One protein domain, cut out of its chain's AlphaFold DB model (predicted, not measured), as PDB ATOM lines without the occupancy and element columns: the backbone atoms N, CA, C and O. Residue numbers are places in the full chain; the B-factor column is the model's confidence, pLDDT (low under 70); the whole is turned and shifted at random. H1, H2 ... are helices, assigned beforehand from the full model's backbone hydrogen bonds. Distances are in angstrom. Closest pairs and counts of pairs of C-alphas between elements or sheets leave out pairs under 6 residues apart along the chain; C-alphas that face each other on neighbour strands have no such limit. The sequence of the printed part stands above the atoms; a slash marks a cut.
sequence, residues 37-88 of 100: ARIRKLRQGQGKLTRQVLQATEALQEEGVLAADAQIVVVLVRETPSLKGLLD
ATOM      1  N   ALA A  37     294.824 344.761 228.010       87.88
ATOM      2  CA  ALA A  37     295.956 343.994 227.504       87.88
ATOM      3  C   ALA A  37     295.630 342.493 227.458       87.88
ATOM      4  O   ALA A  37     295.854 341.843 226.432       87.88
ATOM      5  N   ARG A  38     295.007 341.954 228.509       91.38
ATOM      6  CA  ARG A  38     294.509 340.575 228.593       91.38
ATOM      7  C   ARG A  38     293.452 340.300 227.542       91.38
ATOM      8  O   ARG A  38     293.554 339.295 226.843       91.38
ATOM      9  N   ILE A  39     292.501 341.218 227.349       92.00
ATOM     10  CA  ILE A  39     291.503 341.111 226.275       92.00
ATOM     11  C   ILE A  39     292.171 341.082 224.895       92.00
ATOM     12  O   ILE A  39     291.786 340.292 224.030       92.00
ATOM     13  N   ARG A  40     293.195 341.912 224.659       91.88
ATOM     14  CA  ARG A  40     293.941 341.901 223.392       91.88
ATOM     15  C   ARG A  40     294.659 340.568 223.165       91.88
ATOM     16  O   ARG A  40     294.550 340.040 222.061       91.88
ATOM     17  N   LYS A  41     295.342 340.032 224.183       93.94
ATOM     18  CA  LYS A  41     296.020 338.726 224.119       93.94
ATOM     19  C   LYS A  41     295.009 337.590 223.887       93.94
ATOM     20  O   LYS A  41     295.226 336.769 223.001       93.94
ATOM     21  N   LEU A  42     293.853 337.606 224.561       93.12
ATOM     22  CA  LEU A  42     292.772 336.633 224.345       93.12
ATOM     23  C   LEU A  42     292.254 336.644 222.901       93.12
ATOM     24  O   LEU A  42     292.111 335.591 222.289       93.12
ATOM     25  N   ARG A  43     292.041 337.829 222.313       92.31
ATOM     26  CA  ARG A  43     291.628 337.963 220.900       92.31
ATOM     27  C   ARG A  43     292.646 337.393 219.907       92.31
ATOM     28  O   ARG A  43     292.297 337.174 218.753       92.31
ATOM     29  N   GLN A  44     293.888 337.200 220.337       94.25
ATOM     30  CA  GLN A  44     294.969 336.594 219.561       94.25
ATOM     31  C   GLN A  44     295.181 335.111 219.915       94.25
ATOM     32  O   GLN A  44     296.079 334.488 219.360       94.25
ATOM     33  N   GLY A  45     294.382 334.547 220.831       92.50
ATOM     34  CA  GLY A  45     294.536 333.178 221.328       92.50
ATOM     35  C   GLY A  45     295.737 332.990 222.259       92.50
ATOM     36  O   GLY A  45     296.291 331.900 222.334       92.50
ATOM     37  N   GLN A  46     296.184 334.049 222.939       94.31
ATOM     38  CA  GLN A  46     297.398 334.053 223.760       94.31
ATOM     39  C   GLN A  46     297.134 334.514 225.200       94.31
ATOM     40  O   GLN A  46     296.090 335.085 225.528       94.31
ATOM     41  N   GLY A  47     298.116 334.303 226.077       94.38
ATOM     42  CA  GLY A  47     298.133 334.854 227.433       94.38
ATOM     43  C   GLY A  47     297.345 334.059 228.479       94.38
ATOM     44  O   GLY A  47     296.759 333.010 228.210       94.38
ATOM     45  N   LYS A  48     297.371 334.564 229.721       92.94
ATOM     46  CA  LYS A  48     296.775 333.908 230.899       92.94
ATOM     47  C   LYS A  48     295.253 333.747 230.769       92.94
ATOM     48  O   LYS A  48     294.734 332.685 231.086       92.94
ATOM     49  N   LEU A  49     294.562 334.748 230.219       93.56
ATOM     50  CA  LEU A  49     293.106 334.709 230.057       93.56
ATOM     51  C   LEU A  49     292.647 333.612 229.080       93.56
ATOM     52  O   LEU A  49     291.648 332.952 229.330       93.56
ATOM     53  N   THR A  50     293.406 333.352 228.010       93.44
ATOM     54  CA  THR A  50     293.124 332.225 227.102       93.44
ATOM     55  C   THR A  50     293.210 330.890 227.838       93.44
ATOM     56  O   THR A  50     292.307 330.068 227.723       93.44
ATOM     57  N   ARG A  51     294.264 330.691 228.643       94.88
ATOM     58  CA  ARG A  51     294.428 329.475 229.457       94.88
ATOM     59  C   ARG A  51     293.264 329.287 230.431       94.88
ATOM     60  O   ARG A  51     292.745 328.185 230.532       94.88
ATOM     61  N   GLN A  52     292.825 330.364 231.082       94.12
ATOM     62  CA  GLN A  52     291.679 330.334 231.996       94.12
ATOM     63  C   GLN A  52     290.377 329.937 231.293       94.12
ATOM     64  O   GLN A  52     289.651 329.096 231.812       94.12
ATOM     65  N   VAL A  53     290.095 330.501 230.113       93.50
ATOM     66  CA  VAL A  53     288.910 330.127 229.320       93.50
ATOM     67  C   VAL A  53     288.941 328.639 228.976       93.50
ATOM     68  O   VAL A  53     287.950 327.953 229.197       93.50
ATOM     69  N   LEU A  54     290.079 328.136 228.484       93.25
ATOM     70  CA  LEU A  54     290.223 326.729 228.103       93.25
ATOM     71  C   LEU A  54     290.031 325.788 229.299       93.25
ATOM     72  O   LEU A  54     289.245 324.850 229.207       93.25
ATOM     73  N   GLN A  55     290.675 326.083 230.430       94.38
ATOM     74  CA  GLN A  55     290.535 325.296 231.660       94.38
ATOM     75  C   GLN A  55     289.096 325.289 232.180       94.38
ATOM     76  O   GLN A  55     288.591 324.242 232.572       94.38
ATOM     77  N   ALA A  56     288.414 326.437 232.158       93.50
ATOM     78  CA  ALA A  56     287.016 326.511 232.568       93.50
ATOM     79  C   ALA A  56     286.121 325.657 231.659       93.50
ATOM     80  O   ALA A  56     285.244 324.950 232.142       93.50
ATOM     81  N   THR A  57     286.352 325.688 230.345       92.06
ATOM     82  CA  THR A  57     285.560 324.889 229.403       92.06
ATOM     83  C   THR A  57     285.838 323.395 229.512       92.06
ATOM     84  O   THR A  57     284.901 322.613 229.406       92.06
ATOM     85  N   GLU A  58     287.087 323.005 229.770       93.44
ATOM     86  CA  GLU A  58     287.477 321.612 230.003       93.44
ATOM     87  C   GLU A  58     286.819 321.070 231.277       93.44
ATOM     88  O   GLU A  58     286.144 320.047 231.221       93.44
ATOM     89  N   ALA A  59     286.882 321.813 232.385       93.44
ATOM     90  CA  ALA A  59     286.213 321.434 233.630       93.44
ATOM     91  C   ALA A  59     284.695 321.251 233.439       93.44
ATOM     92  O   ALA A  59     284.112 320.273 233.899       93.44
ATOM     93  N   LEU A  60     284.045 322.146 232.688       91.56
ATOM     94  CA  LEU A  60     282.615 322.023 232.390       91.56
ATOM     95  C   LEU A  60     282.283 320.824 231.491       91.56
ATOM     96  O   LEU A  60     281.178 320.287 231.577       91.56
ATOM     97  N   GLN A  61     283.204 320.403 230.623       91.75
ATOM     98  CA  GLN A  61     283.052 319.167 229.856       91.75
ATOM     99  C   GLN A  61     283.215 317.934 230.752       91.75
ATOM    100  O   GLN A  61     282.407 317.010 230.661       91.75
ATOM    101  N   GLU A  62     284.210 317.929 231.642       93.38
ATOM    102  CA  GLU A  62     284.449 316.844 232.603       93.38
ATOM    103  C   GLU A  62     283.266 316.647 233.562       93.38
ATOM    104  O   GLU A  62     282.876 315.515 233.853       93.38
ATOM    105  N   GLU A  63     282.642 317.742 234.003       91.19
ATOM    106  CA  GLU A  63     281.442 317.731 234.849       91.19
ATOM    107  C   GLU A  63     280.159 317.358 234.079       91.19
ATOM    108  O   GLU A  63     279.105 317.146 234.684       91.19
ATOM    109  N   GLY A  64     280.226 317.257 232.747       89.00
ATOM    110  CA  GLY A  64     279.091 316.933 231.883       89.00
ATOM    111  C   GLY A  64     278.097 318.082 231.683       89.00
ATOM    112  O   GLY A  64     276.987 317.843 231.201       89.00
ATOM    113  N   VAL A  65     278.479 319.313 232.041       89.38
ATOM    114  CA  VAL A  65     277.694 320.535 231.798       89.38
ATOM    115  C   VAL A  65     277.734 320.908 230.316       89.38
ATOM    116  O   VAL A  65     276.715 321.271 229.732       89.38
ATOM    117  N   LEU A  66     278.907 320.791 229.688       88.50
ATOM    118  CA  LEU A  66     279.088 320.951 228.247       88.50
ATOM    119  C   LEU A  66     279.309 319.588 227.589       88.50
ATOM    120  O   LEU A  66     279.989 318.721 228.130       88.50
ATOM    121  N   ALA A  67     278.762 319.403 226.387       88.19
ATOM    122  CA  ALA A  67     279.095 318.234 225.581       88.19
ATOM    123  C   ALA A  67     280.582 318.270 225.177       88.19
ATOM    124  O   ALA A  67     281.142 319.342 224.936       88.19
ATOM    125  N   ALA A  68     281.214 317.100 225.064       87.50
ATOM    126  CA  ALA A  68     282.627 316.993 224.687       87.50
ATOM    127  C   ALA A  68     282.925 317.569 223.287       87.50
ATOM    128  O   ALA A  68     284.037 318.008 223.012       87.50
ATOM    129  N   ASP A  69     281.925 317.588 222.406       87.19
ATOM    130  CA  ASP A  69     281.974 318.138 221.052       87.19
ATOM    131  C   ASP A  69     281.310 319.524 220.936       87.19
ATOM    132  O   ASP A  69     281.081 320.017 219.829       87.19
ATOM    133  N   ALA A  70     281.006 320.175 222.064       87.25
ATOM    134  CA  ALA A  70     280.393 321.494 222.061       87.25
ATOM    135  C   ALA A  70     281.308 322.526 221.381       87.25
ATOM    136  O   ALA A  70     282.462 322.724 221.765       87.25
ATOM    137  N   GLN A  71     280.768 323.243 220.392       86.25
ATOM    138  CA  GLN A  71     281.469 324.365 219.777       86.25
ATOM    139  C   GLN A  71     281.476 325.563 220.734       86.25
ATOM    140  O   GLN A  71     280.435 326.160 221.012       86.25
ATOM    141  N   ILE A  72     282.662 325.945 221.207       86.38
ATOM    142  CA  ILE A  72     282.830 327.058 222.145       86.38
ATOM    143  C   ILE A  72     282.965 328.369 221.364       86.38
ATOM    144  O   ILE A  72     283.867 328.531 220.540       86.38
ATOM    145  N   VAL A  73     282.086 329.331 221.650       87.38
ATOM    146  CA  VAL A  73     282.152 330.697 221.111       87.38
ATOM    147  C   VAL A  73     282.329 331.674 222.266       87.38
ATOM    148  O   VAL A  73     281.480 331.759 223.149       87.38
ATOM    149  N   VAL A  74     283.420 332.439 222.246       88.38
ATOM    150  CA  VAL A  74     283.716 333.451 223.270       88.38
ATOM    151  C   VAL A  74     283.321 334.830 222.750       88.38
ATOM    152  O   VAL A  74     283.893 335.322 221.775       88.38
ATOM    153  N   VAL A  75     282.353 335.468 223.407       86.31
ATOM    154  CA  VAL A  75     281.907 336.831 223.081       86.31
ATOM    155  C   VAL A  75     282.537 337.814 224.058       86.31
ATOM    156  O   VAL A  75     282.393 337.682 225.268       86.31
ATOM    157  N   LEU A  76     283.225 338.823 223.525       85.19
ATOM    158  CA  LEU A  76     283.876 339.861 224.319       85.19
ATOM    159  C   LEU A  76     283.093 341.162 224.203       85.19
ATOM    160  O   LEU A  76     283.053 341.777 223.136       85.19
ATOM    161  N   VAL A  77     282.498 341.591 225.311       82.25
ATOM    162  CA  VAL A  77     281.808 342.876 225.408       82.25
ATOM    163  C   VAL A  77     282.758 343.882 226.041       82.25
ATOM    164  O   VAL A  77     283.238 343.691 227.154       82.25
ATOM    165  N   ARG A  78     283.051 344.965 225.320       74.12
ATOM    166  CA  ARG A  78     283.773 346.104 225.886       74.12
ATOM    167  C   ARG A  78     282.757 347.067 226.479       74.12
ATOM    168  O   ARG A  78     282.042 347.732 225.733       74.12
ATOM    169  N   GLU A  79     282.742 347.190 227.796       73.81
ATOM    170  CA  GLU A  79     282.034 348.292 228.435       73.81
ATOM    171  C   GLU A  79     282.733 349.609 228.086       73.81
ATOM    172  O   GLU A  79     283.963 349.725 228.127       73.81
ATOM    173  N   THR A  80     281.954 350.605 227.668       67.69
ATOM    174  CA  THR A  80     282.511 351.927 227.372       67.69
ATOM    175  C   THR A  80     282.754 352.612 228.713       67.69
ATOM    176  O   THR A  80     281.782 352.826 229.440       67.69
ATOM    177  N   PRO A  81     284.008 352.936 229.083       62.97
ATOM    178  CA  PRO A  81     284.266 353.550 230.374       62.97
ATOM    179  C   PRO A  81     283.532 354.888 230.442       62.97
ATOM    180  O   PRO A  81     283.617 355.713 229.529       62.97
ATOM    181  N   SER A  82     282.815 355.113 231.540       68.19
ATOM    182  CA  SER A  82     282.366 356.459 231.891       68.19
ATOM    183  C   SER A  82     283.593 357.369 232.066       68.19
ATOM    184  O   SER A  82     284.696 356.878 232.305       68.19
ATOM    185  N   LEU A  83     283.429 358.696 231.978       63.94
ATOM    186  CA  LEU A  83     284.522 359.680 232.135       63.94
ATOM    187  C   LEU A  83     285.428 359.426 233.360       63.94
ATOM    188  O   LEU A  83     286.602 359.780 233.337       63.94
ATOM    189  N   LYS A  84     284.906 358.763 234.398       63.47
ATOM    190  CA  LYS A  84     285.649 358.336 235.587       63.47
ATOM    191  C   LYS A  84     286.678 357.225 235.305       63.47
ATOM    192  O   LYS A  84     287.781 357.300 235.823       63.47
ATOM    193  N   GLY A  85     286.364 356.247 234.450       62.12
ATOM    194  CA  GLY A  85     287.263 355.135 234.096       62.12
ATOM    195  C   GLY A  85     288.350 355.496 233.075       62.12
ATOM    196  O   GLY A  85     289.306 354.748 232.893       62.12
ATOM    197  N   LEU A  86     288.236 356.646 232.405       60.53
ATOM    198  CA  LEU A  86     289.279 357.154 231.505       60.53
ATOM    199  C   LEU A  86     290.532 357.623 232.261       60.53
ATOM    200  O   LEU A  86     291.624 357.507 231.719       60.53
ATOM    201  N   LEU A  87     290.383 358.110 233.498       63.00
ATOM    202  CA  LEU A  87     291.506 358.554 234.333       63.00
ATOM    203  C   LEU A  87     292.327 357.394 234.921       63.00
ATOM    204  O   LEU A  87     293.527 357.567 235.121       63.00
ATOM    205  N   ASP A  88     291.719 356.228 235.153       60.25
ATOM    206  CA  ASP A  88     292.416 355.059 235.716       60.25
ATOM    207  C   ASP A  88     293.250 354.307 234.660       60.25
ATOM    208  O   ASP A  88     294.354 353.863 234.945       60.25
TER     209      ASP A  88
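AT A GLANCE: This is residues 37 to 88 of the 100 residues of an uncharacterized protein of Methylobacterium aquaticum (UniProt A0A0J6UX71). A short helix, H1, sits at one end of a longer helix, H2, and beyond the other end of H2 the printed part folds back in one long stretch without a named element, running past H2 and H1 to a last short helix, H3. H3 sticks out far from the other two helices, within residues 79 to 88, which stand free. The printed part has 52 residues with three named helices, in the order H1, H2, H3, and no named strand; its class is all helix. It is only just loose, close to extended, with a radius of gyration of the C-alphas of 14.7 A, and its outline is a rod spanning 43 by 19 by 15 A.

HOW THE PARTS SIT: Start with H1, residues 37 to 43, and go on over the tight link of 3 residues to H2, residues 47 to 62. These two helices touch, and H2 does so with residues 47 to 50 alone. Look at Leu 42 and Thr 50 for the closest C-alphas of the two, 5.2 A apart. The lines of H1 and H2 stand at a steep tilt of 53 degrees, and they run the same way. After H2 a long link of 20 residues, 63 to 82, leads to H3, residues 83 to 88. H3 is apart from H1 and also apart from H2. In H1 and H2 every O i to N i+4 pair is within hydrogen-bond range; in H3 you will find 0 of 2 such pairs within range, and 0 of 3 O i to N i+3 pairs.

IN THESE COORDINATES: Find C-alpha 37 at (295.956, 343.994, 227.504), where H1 begins; from there it runs 9.9 A to C-alpha 43. H2 begins at C-alpha 47, at (298.133, 334.854, 227.433), and runs 23.2 A to C-alpha 62 at (284.449, 316.844, 232.603); with 16 residues it is the longest helix. H3 runs 9.8 A from C-alpha 83 and ends at C-alpha 88, at (292.416, 355.059, 235.716).

THE WHOLE: The two C-alphas farthest apart are those of Asp 69 and Leu 87, at 43.6 A, while the first and last printed C-alphas, of Ala 37 and Asp 88, are 14.2 A apart. Without the stretch that stands free, 42 residues remain, spanning 32 by 17 by 14 A with a radius of gyration of 11.3 A. The printed part has no cut, and the link from H2 to H3 is its one long link. In the B-factor column the mean pLDDT of the printed part is 85.5; look at residues 80 to 88 for the low values, under 70, with a mean of 62 in H3 of this predicted model.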